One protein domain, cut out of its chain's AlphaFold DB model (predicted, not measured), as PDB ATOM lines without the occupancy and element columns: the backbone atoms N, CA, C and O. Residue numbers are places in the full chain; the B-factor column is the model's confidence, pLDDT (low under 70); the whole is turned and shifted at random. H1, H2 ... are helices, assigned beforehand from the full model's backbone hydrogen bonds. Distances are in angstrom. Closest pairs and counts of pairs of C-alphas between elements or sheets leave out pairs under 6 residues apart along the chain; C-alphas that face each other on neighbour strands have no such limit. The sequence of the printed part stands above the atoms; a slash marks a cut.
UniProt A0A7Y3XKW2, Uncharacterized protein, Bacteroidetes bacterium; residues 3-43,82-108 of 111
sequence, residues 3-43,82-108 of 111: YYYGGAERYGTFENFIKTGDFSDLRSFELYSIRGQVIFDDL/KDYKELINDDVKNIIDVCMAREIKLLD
ATOM      1  N   TYR A   3     177.294 184.891 148.666       83.38
ATOM      2  CA  TYR A   3     178.531 184.331 148.106       83.38
ATOM      3  C   TYR A   3     179.811 184.858 148.767       83.38
ATOM      4  O   TYR A   3     180.802 184.144 148.822       83.38
ATOM      5  N   TYR A   4     179.800 186.104 149.248       83.12
ATOM      6  CA  TYR A   4     180.954 186.701 149.923       83.12
ATOM      7  C   TYR A   4     181.214 186.029 151.276       83.12
ATOM      8  O   TYR A   4     182.364 185.833 151.647       83.12
ATOM      9  N   TYR A   5     180.159 185.599 151.971       84.44
ATOM     10  CA  TYR A   5     180.272 184.902 153.251       84.44
ATOM     11  C   TYR A   5     180.433 183.376 153.146       84.44
ATOM     12  O   TYR A   5     180.286 182.691 154.150       84.44
ATOM     13  N   GLY A   6     180.740 182.828 151.967       85.88
ATOM     14  CA  GLY A   6     180.968 181.384 151.784       85.88
ATOM     15  C   GLY A   6     179.781 180.609 151.206       85.88
ATOM     16  O   GLY A   6     179.886 179.409 150.972       85.88
ATOM     17  N   GLY A   7     178.662 181.279 150.907       86.94
ATOM     18  CA  GLY A   7     177.555 180.710 150.138       86.94
ATOM     19  C   GLY A   7     177.062 179.355 150.660       86.94
ATOM     20  O   GLY A   7     176.837 179.177 151.856       86.94
ATOM     21  N   ALA A   8     176.896 178.395 149.750       88.12
ATOM     22  CA  ALA A   8     176.331 177.087 150.079       88.12
ATOM     23  C   ALA A   8     177.204 176.275 151.051       88.12
ATOM     24  O   ALA A   8     176.660 175.495 151.821       88.12
ATOM     25  N   GLU A   9     178.526 176.478 151.066       89.75
ATOM     26  CA  GLU A   9     179.416 175.762 151.991       89.75
ATOM     27  C   GLU A   9     179.145 176.137 153.451       89.75
ATOM     28  O   GLU A   9     179.214 175.284 154.329       89.75
ATOM     29  N   ARG A  10     178.798 177.405 153.711       90.25
ATOM     30  CA  ARG A  10     178.501 177.888 155.065       90.25
ATOM     31  C   ARG A  10     177.034 177.715 155.450       90.25
ATOM     32  O   ARG A  10     176.748 177.333 156.578       90.25
ATOM     33  N   TYR A  11     176.110 178.033 154.544       89.56
ATOM     34  CA  TYR A  11     174.682 178.148 154.878       89.56
ATOM     35  C   TYR A  11     173.826 176.997 154.329       89.56
ATOM     36  O   TYR A  11     172.655 176.866 154.687       89.56
ATOM     37  N   GLY A  12     174.369 176.166 153.435       90.00
ATOM     38  CA  GLY A  12     173.632 175.137 152.697       90.00
ATOM     39  C   GLY A  12     172.745 175.718 151.591       90.00
ATOM     40  O   GLY A  12     172.912 175.382 150.419       90.00
ATOM     41  N   THR A  13     171.828 176.622 151.943       88.94
ATOM     42  CA  THR A  13     170.876 177.256 151.018       88.94
ATOM     43  C   THR A  13     170.849 178.776 151.174       88.94
ATOM     44  O   THR A  13     171.256 179.334 152.195       88.94
ATOM     45  N   PHE A  14     170.341 179.463 150.144       87.31
ATOM     46  CA  PHE A  14     170.102 180.906 150.207       87.31
ATOM     47  C   PHE A  14     169.049 181.262 151.265       87.31
ATOM     48  O   PHE A  14     169.225 182.221 152.008       87.31
ATOM     49  N   GLU A  15     167.995 180.455 151.383       90.06
ATOM     50  CA  GLU A  15     166.958 180.630 152.399       90.06
ATOM     51  C   GLU A  15     167.530 180.585 153.819       90.06
ATOM     52  O   GLU A  15     167.230 181.462 154.628       90.06
ATOM     53  N   ASN A  16     168.407 179.619 154.108       90.38
ATOM     54  CA  ASN A  16     169.068 179.541 155.407       90.38
ATOM     55  C   ASN A  16     169.884 180.800 155.689       90.38
ATOM     56  O   ASN A  16     169.791 181.333 156.782       90.38
ATOM     57  N   PHE A  17     170.616 181.319 154.701       90.12
ATOM     58  CA  PHE A  17     171.362 182.569 154.851       90.12
ATOM     59  C   PHE A  17     170.464 183.765 155.220       90.12
ATOM     60  O   PHE A  17     170.846 184.586 156.055       90.12
ATOM     61  N   ILE A  18     169.267 183.856 154.634       89.50
ATOM     62  CA  ILE A  18     168.288 184.896 154.981       89.50
ATOM     63  C   ILE A  18     167.735 184.678 156.401       89.50
ATOM     64  O   ILE A  18     167.595 185.638 157.157       89.50
ATOM     65  N   LYS A  19     167.475 183.422 156.790       87.25
ATOM     66  CA  LYS A  19     166.904 183.054 158.100       87.25
ATOM     67  C   LYS A  19     167.907 183.116 159.265       87.25
ATOM     68  O   LYS A  19     167.489 183.362 160.392       87.25
ATOM     69  N   THR A  20     169.210 182.926 159.039       83.62
ATOM     70  CA  THR A  20     170.234 182.865 160.105       83.62
ATOM     71  C   THR A  20     170.662 184.228 160.663       83.62
ATOM     72  O   THR A  20     171.578 184.283 161.474       83.62
ATOM     73  N   GLY A  21     170.029 185.330 160.252       69.25
ATOM     74  CA  GLY A  21     170.285 186.671 160.797       69.25
ATOM     75  C   GLY A  21     171.473 187.410 160.173       69.25
ATOM     76  O   GLY A  21     171.453 188.637 160.153       69.25
ATOM     77  N   ASP A  22     172.425 186.715 159.540       77.19
ATOM     78  CA  ASP A  22     173.552 187.344 158.820       77.19
ATOM     79  C   ASP A  22     173.082 188.298 157.696       77.19
ATOM     80  O   ASP A  22     173.793 189.223 157.309       77.19
ATOM     81  N   PHE A  23     171.861 188.114 157.180       80.19
ATOM     82  CA  PHE A  23     171.219 189.061 156.264       80.19
ATOM     83  C   PHE A  23     170.739 190.355 156.948       80.19
ATOM     84  O   PHE A  23     170.820 191.424 156.343       80.19
ATOM     85  N   SER A  24     170.272 190.287 158.198       72.06
ATOM     86  CA  SER A  24     169.761 191.454 158.938       72.06
ATOM     87  C   SER A  24     170.847 192.464 159.322       72.06
ATOM     88  O   SER A  24     170.543 193.640 159.513       72.06
ATOM     89  N   ASP A  25     172.116 192.050 159.320       71.88
ATOM     90  CA  ASP A  25     173.270 192.931 159.523       71.88
ATOM     91  C   ASP A  25     173.566 193.845 158.316       71.88
ATOM     92  O   ASP A  25     174.518 194.637 158.335       71.88
ATOM     93  N   LEU A  26     172.771 193.771 157.239       75.56
ATOM     94  CA  LEU A  26     172.894 194.672 156.100       75.56
ATOM     95  C   LEU A  26     172.531 196.109 156.519       75.56
ATOM     96  O   LEU A  26     171.389 196.546 156.422       75.56
ATOM     97  N   ARG A  27     173.536 196.890 156.924       70.38
ATOM     98  CA  ARG A  27     173.415 198.323 157.266       70.38
ATOM     99  C   ARG A  27     173.205 199.231 156.043       70.38
ATOM    100  O   ARG A  27     173.736 200.333 156.009       70.38
ATOM    101  N   SER A  28     172.482 198.766 155.026       79.75
ATOM    102  CA  SER A  28     172.342 199.440 153.729       79.75
ATOM    103  C   SER A  28     171.770 200.851 153.874       79.75
ATOM    104  O   SER A  28     172.443 201.810 153.502       79.75
ATOM    105  N   PHE A  29     170.600 200.997 154.502       90.31
ATOM    106  CA  PHE A  29     169.969 202.299 154.719       90.31
ATOM    107  C   PHE A  29     170.854 203.288 155.493       90.31
ATOM    108  O   PHE A  29     170.875 204.483 155.203       90.31
ATOM    109  N   GLU A  30     171.622 202.797 156.465       90.12
ATOM    110  CA  GLU A  30     172.496 203.623 157.310       90.12
ATOM    111  C   GLU A  30     173.730 204.152 156.549       90.12
ATOM    112  O   GLU A  30     174.405 205.056 157.034       90.12
ATOM    113  N   LEU A  31     174.039 203.638 155.348       90.75
ATOM    114  CA  LEU A  31     175.129 204.170 154.512       90.75
ATOM    115  C   LEU A  31     174.807 205.549 153.931       90.75
ATOM    116  O   LEU A  31     175.722 206.295 153.583       90.75
ATOM    117  N   TYR A  32     173.522 205.871 153.799       92.31
ATOM    118  CA  TYR A  32     173.055 207.109 153.181       92.31
ATOM    119  C   TYR A  32     171.973 207.828 153.975       92.31
ATOM    120  O   TYR A  32     171.308 208.735 153.464       92.31
ATOM    121  N   SER A  33     171.837 207.475 155.251       94.06
ATOM    122  CA  SER A  33     170.943 208.148 156.177       94.06
ATOM    123  C   SER A  33     171.596 208.377 157.536       94.06
ATOM    124  O   SER A  33     172.502 207.657 157.948       94.06
ATOM    125  N   ILE A  34     171.126 209.400 158.246       93.94
ATOM    126  CA  ILE A  34     171.459 209.659 159.647       93.94
ATOM    127  C   ILE A  34     170.147 209.807 160.403       93.94
ATOM    128  O   ILE A  34     169.274 210.573 159.999       93.94
ATOM    129  N   ARG A  35     169.998 209.074 161.515       91.50
ATOM    130  CA  ARG A  35     168.779 209.098 162.349       91.50
ATOM    131  C   ARG A  35     167.501 208.841 161.532       91.50
ATOM    132  O   ARG A  35     166.469 209.465 161.768       91.50
ATOM    133  N   GLY A  36     167.577 207.929 160.562       89.62
ATOM    134  CA  GLY A  36     166.441 207.558 159.719       89.62
ATOM    135  C   GLY A  36     166.121 208.534 158.580       89.62
ATOM    136  O   GLY A  36     165.131 208.324 157.882       89.62
ATOM    137  N   GLN A  37     166.921 209.585 158.381       93.25
ATOM    138  CA  GLN A  37     166.718 210.581 157.326       93.25
ATOM    139  C   GLN A  37     167.812 210.477 156.271       93.25
ATOM    140  O   GLN A  37     168.989 210.446 156.617       93.25
ATOM    141  N   VAL A  38     167.425 210.429 154.995       94.94
ATOM    142  CA  VAL A  38     168.368 210.437 153.867       94.94
ATOM    143  C   VAL A  38     169.150 211.751 153.873       94.94
ATOM    144  O   VAL A  38     168.553 212.818 154.003       94.94
ATOM    145  N   ILE A  39     170.476 211.662 153.757       96.00
ATOM    146  CA  ILE A  39     171.388 212.822 153.818       96.00
ATOM    147  C   ILE A  39     171.993 213.205 152.462       96.00
ATOM    148  O   ILE A  39     172.798 214.128 152.389       96.00
ATOM    149  N   PHE A  40     171.650 212.470 151.409       91.69
ATOM    150  CA  PHE A  40     172.079 212.748 150.044       91.69
ATOM    151  C   PHE A  40     171.019 213.566 149.306       91.69
ATOM    152  O   PHE A  40     169.826 213.384 149.547       91.69
ATOM    153  N   ASP A  41     171.458 214.424 148.383       91.62
ATOM    154  CA  ASP A  41     170.559 215.213 147.533       91.62
ATOM    155  C   ASP A  41     169.745 214.334 146.576       91.62
ATOM    156  O   ASP A  41     168.579 214.621 146.316       91.62
ATOM    157  N   ASP A  42     170.352 213.255 146.070       91.25
ATOM    158  CA  ASP A  42     169.702 212.270 145.209       91.25
ATOM    159  C   ASP A  42     170.164 210.848 145.538       91.25
ATOM    160  O   ASP A  42     171.306 210.612 145.943       91.25
ATOM    161  N   LEU A  43     169.278 209.886 145.281       92.06
ATOM    162  CA  LEU A  43     169.556 208.457 145.332       92.06
ATOM    163  C   LEU A  43     168.976 207.810 144.072       92.06
ATOM    164  O   LEU A  43     167.798 207.984 143.774       92.06
ATOM    165  N   LYS A  82     171.957 181.591 138.581       66.38
ATOM    166  CA  LYS A  82     170.509 181.379 138.492       66.38
ATOM    167  C   LYS A  82     169.796 182.726 138.571       66.38
ATOM    168  O   LYS A  82     170.314 183.647 139.210       66.38
ATOM    169  N   ASP A  83     168.634 182.834 137.937       76.69
ATOM    170  CA  ASP A  83     167.785 183.996 138.166       76.69
ATOM    171  C   ASP A  83     167.518 184.082 139.674       76.69
ATOM    172  O   ASP A  83     167.149 183.095 140.311       76.69
ATOM    173  N   TYR A  84     167.785 185.242 140.272       76.75
ATOM    174  CA  TYR A  84     167.608 185.425 141.709       76.75
ATOM    175  C   TYR A  84     166.146 185.207 142.113       76.75
ATOM    176  O   TYR A  84     165.889 184.822 143.251       76.75
ATOM    177  N   LYS A  85     165.201 185.384 141.179       80.88
ATOM    178  CA  LYS A  85     163.779 185.093 141.388       80.88
ATOM    179  C   LYS A  85     163.523 183.625 141.727       80.88
ATOM    180  O   LYS A  85     162.634 183.339 142.516       80.88
ATOM    181  N   GLU A  86     164.342 182.699 141.224       84.38
ATOM    182  CA  GLU A  86     164.251 181.273 141.575       84.38
ATOM    183  C   GLU A  86     164.704 180.979 143.015       84.38
ATOM    184  O   GLU A  86     164.492 179.876 143.518       84.38
ATOM    185  N   LEU A  87     165.366 181.933 143.679       82.88
ATOM    186  CA  LEU A  87     165.882 181.789 145.043       82.88
ATOM    187  C   LEU A  87     164.961 182.419 146.100       82.88
ATOM    188  O   LEU A  87     165.218 182.250 147.292       82.88
ATOM    189  N   ILE A  88     163.929 183.157 145.682       86.56
ATOM    190  CA  ILE A  88     163.038 183.921 146.561       86.56
ATOM    191  C   ILE A  88     161.666 183.239 146.568       86.56
ATOM    192  O   ILE A  88     160.866 183.426 145.658       86.56
ATOM    193  N   ASN A  89     161.408 182.434 147.599       89.69
ATOM    194  CA  ASN A  89     160.062 181.957 147.929       89.69
ATOM    195  C   ASN A  89     159.344 182.963 148.850       89.69
ATOM    196  O   ASN A  89     159.954 183.934 149.302       89.69
ATOM    197  N   ASP A  90     158.063 182.727 149.142       90.19
ATOM    198  CA  ASP A  90     157.242 183.648 149.944       90.19
ATOM    199  C   ASP A  90     157.821 183.896 151.349       90.19
ATOM    200  O   ASP A  90     157.844 185.033 151.820       90.19
ATOM    201  N   ASP A  91     158.370 182.863 151.994       89.31
ATOM    202  CA  ASP A  91     159.026 182.979 153.303       89.31
ATOM    203  C   ASP A  91     160.241 183.913 153.251       89.31
ATOM    204  O   ASP A  91     160.390 184.817 154.078       89.31
ATOM    205  N   VAL A  92     161.119 183.704 152.268       89.75
ATOM    206  CA  VAL A  92     162.303 184.539 152.041       89.75
ATOM    207  C   VAL A  92     161.888 185.966 151.705       89.75
ATOM    208  O   VAL A  92     162.474 186.913 152.233       89.75
ATOM    209  N   LYS A  93     160.859 186.126 150.868       90.44
ATOM    210  CA  LYS A  93     160.332 187.434 150.484       90.44
ATOM    211  C   LYS A  93     159.857 188.215 151.707       90.44
ATOM    212  O   LYS A  93     160.254 189.364 151.861       90.44
ATOM    213  N   ASN A  94     159.095 187.589 152.601       90.31
ATOM    214  CA  ASN A  94     158.594 188.244 153.810       90.31
ATOM    215  C   ASN A  94     159.731 188.781 154.696       90.31
ATOM    216  O   ASN A  94     159.640 189.888 155.224       90.31
ATOM    217  N   ILE A  95     160.827 188.028 154.836       89.81
ATOM    218  CA  ILE A  95     161.992 188.479 155.612       89.81
ATOM    219  C   ILE A  95     162.678 189.659 154.913       89.81
ATOM    220  O   ILE A  95     163.011 190.650 155.565       89.81
ATOM    221  N   ILE A  96     162.859 189.584 153.591       88.38
ATOM    222  CA  ILE A  96     163.440 190.678 152.798       88.38
ATOM    223  C   ILE A  96     162.584 191.941 152.907       88.38
ATOM    224  O   ILE A  96     163.137 193.010 153.158       88.38
ATOM    225  N   ASP A  97     161.260 191.820 152.786       89.94
ATOM    226  CA  ASP A  97     160.320 192.939 152.880       89.94
ATOM    227  C   ASP A  97     160.425 193.648 154.238       89.94
ATOM    228  O   ASP A  97     160.394 194.875 154.294       89.94
ATOM    229  N   VAL A  98     160.596 192.896 155.332       89.38
ATOM    230  CA  VAL A  98     160.772 193.464 156.679       89.38
ATOM    231  C   VAL A  98     162.144 194.117 156.834       89.38
ATOM    232  O   VAL A  98     162.232 195.262 157.282       89.38
ATOM    233  N   CYS A  99     163.221 193.419 156.467       88.06
ATOM    234  CA  CYS A  99     164.583 193.928 156.641       88.06
ATOM    235  C   CYS A  99     164.855 195.161 155.768       88.06
ATOM    236  O   CYS A  99     165.496 196.099 156.234       88.06
ATOM    237  N   MET A 100     164.358 195.169 154.529       89.25
ATOM    238  CA  MET A 100     164.585 196.221 153.528       89.25
ATOM    239  C   MET A 100     163.393 197.183 153.404       89.25
ATOM    240  O   MET A 100     163.286 197.915 152.421       89.25
ATOM    241  N   ALA A 101     162.474 197.199 154.379       90.62
ATOM    242  CA  ALA A 101     161.237 197.982 154.316       90.62
ATOM    243  C   ALA A 101     161.479 199.474 154.029       90.62
ATOM    244  O   ALA A 101     160.693 200.126 153.338       90.62
ATOM    245  N   ARG A 102     162.571 200.027 154.572       91.12
ATOM    246  CA  ARG A 102     162.937 201.438 154.399       91.12
ATOM    247  C   ARG A 102     163.349 201.714 152.961       91.12
ATOM    248  O   ARG A 102     162.839 202.655 152.362       91.12
ATOM    249  N   GLU A 103     164.219 200.877 152.408       91.25
ATOM    250  CA  GLU A 103     164.676 200.960 151.025       91.25
ATOM    251  C   GLU A 103     163.552 200.731 150.026       91.25
ATOM    252  O   GLU A 103     163.412 201.515 149.090       91.25
ATOM    253  N   ILE A 104     162.714 199.716 150.249       91.81
ATOM    254  CA  ILE A 104     161.561 199.426 149.391       91.81
ATOM    255  C   ILE A 104     160.638 200.641 149.323       91.81
ATOM    256  O   ILE A 104     160.250 201.062 148.235       91.81
ATOM    257  N   LYS A 105     160.336 201.249 150.477       91.94
ATOM    258  CA  LYS A 105     159.505 202.452 150.548       91.94
ATOM    259  C   LYS A 105     160.175 203.669 149.904       91.94
ATOM    260  O   LYS A 105     159.492 204.444 149.244       91.94
ATOM    261  N   LEU A 106     161.473 203.866 150.135       91.75
ATOM    262  CA  LEU A 106     162.217 205.021 149.629       91.75
ATOM    263  C   LEU A 106     162.375 204.983 148.103       91.75
ATOM    264  O   LEU A 106     162.262 206.020 147.459       91.75
ATOM    265  N   LEU A 107     162.653 203.804 147.544       90.62
ATOM    266  CA  LEU A 107     163.008 203.613 146.134       90.62
ATOM    267  C   LEU A 107     161.844 203.097 145.268       90.62
ATOM    268  O   LEU A 107     162.033 202.871 144.072       90.62
ATOM    269  N   ASP A 108     160.661 202.911 145.864       90.38
ATOM    270  CA  ASP A 108     159.461 202.336 145.234       90.38
ATOM    271  C   ASP A 108     159.759 201.004 144.515       90.38
ATOM    272  O   ASP A 108     159.352 200.774 143.372       90.38
TER     273      ASP A 108
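AT A GLANCE: This is residues 3 to 43 and 82 to 108 of the 111 residues of an uncharacterized protein of Bacteroidetes bacterium (UniProt A0A7Y3XKW2). Two runs of chain extend along one long axis, H4 and then H5 in one, the unnamed residues 20 to 43 in the other, with the small helices H1, H2 and H3 toward one end. The assembly is loose: H2 packs on H4, and the long unnamed stretch makes much of the length. The printed part has 68 residues with five named helices, H1 to H5 in chain order, and no named strand; its class is all helix, though under half of the residues, 32, are in named elements. The radius of gyration of the C-alphas is 13.9 A, and the spans are 40 by 22 by 19 A.

HOW THE PARTS SIT: H4, residues 90 to 99, touches H2, residues 14 to 19, at a steep tilt of 54 degrees, the same way; their closest C-alphas, of Glu 15 and Val 92, are 6.1 A apart. H5, residues 101 to 107, is close to H4 but not clearly touching, about perpendicular at 78 degrees; the closest C-alphas, of Asp 97 and Ile 104, are 7.5 A apart. H1, residues 7 to 11, and H2 only just touch, with 3 pairs of C-alphas within 8 A, and only at the corner; the closest, of Tyr 11 and Phe 17, are 5.5 A apart. H3, residues 84 to 87, is close to H2 but not clearly touching, with the C-alphas of Phe 14 and Leu 87 closest at 6.7 A, and is apart from H4. In H1, H2, H4 and H5 every O i to N i+4 pair is within hydrogen-bond range; H3 is too short for such a pair.

IN THESE COORDINATES: H4 is 14.3 A long from C-alpha 90 at (157.242, 183.648, 149.944), and H5 10.1 A, to C-alpha 107 at (163.008, 203.613, 146.134). H2 measures 8.8 A, H1 6.1 A from C-alpha 7 at (177.555, 180.710, 150.138), and H3 5.2 A. Residues 33 to 34 pair antiparallel with residues 37 to 38.

THE WHOLE: The C-alphas farthest apart, of Glu 9 and Asp 41, are 40.7 A apart. Residues 44 to 81 are not printed, and C-alphas 43 and 82 are 27.9 A apart across the cut. The links printed whole, H1 to H2, H3 to H4 and H4 to H5, are tight. The mean pLDDT of the printed part is 87.0; residues 21 and 82 are under 70.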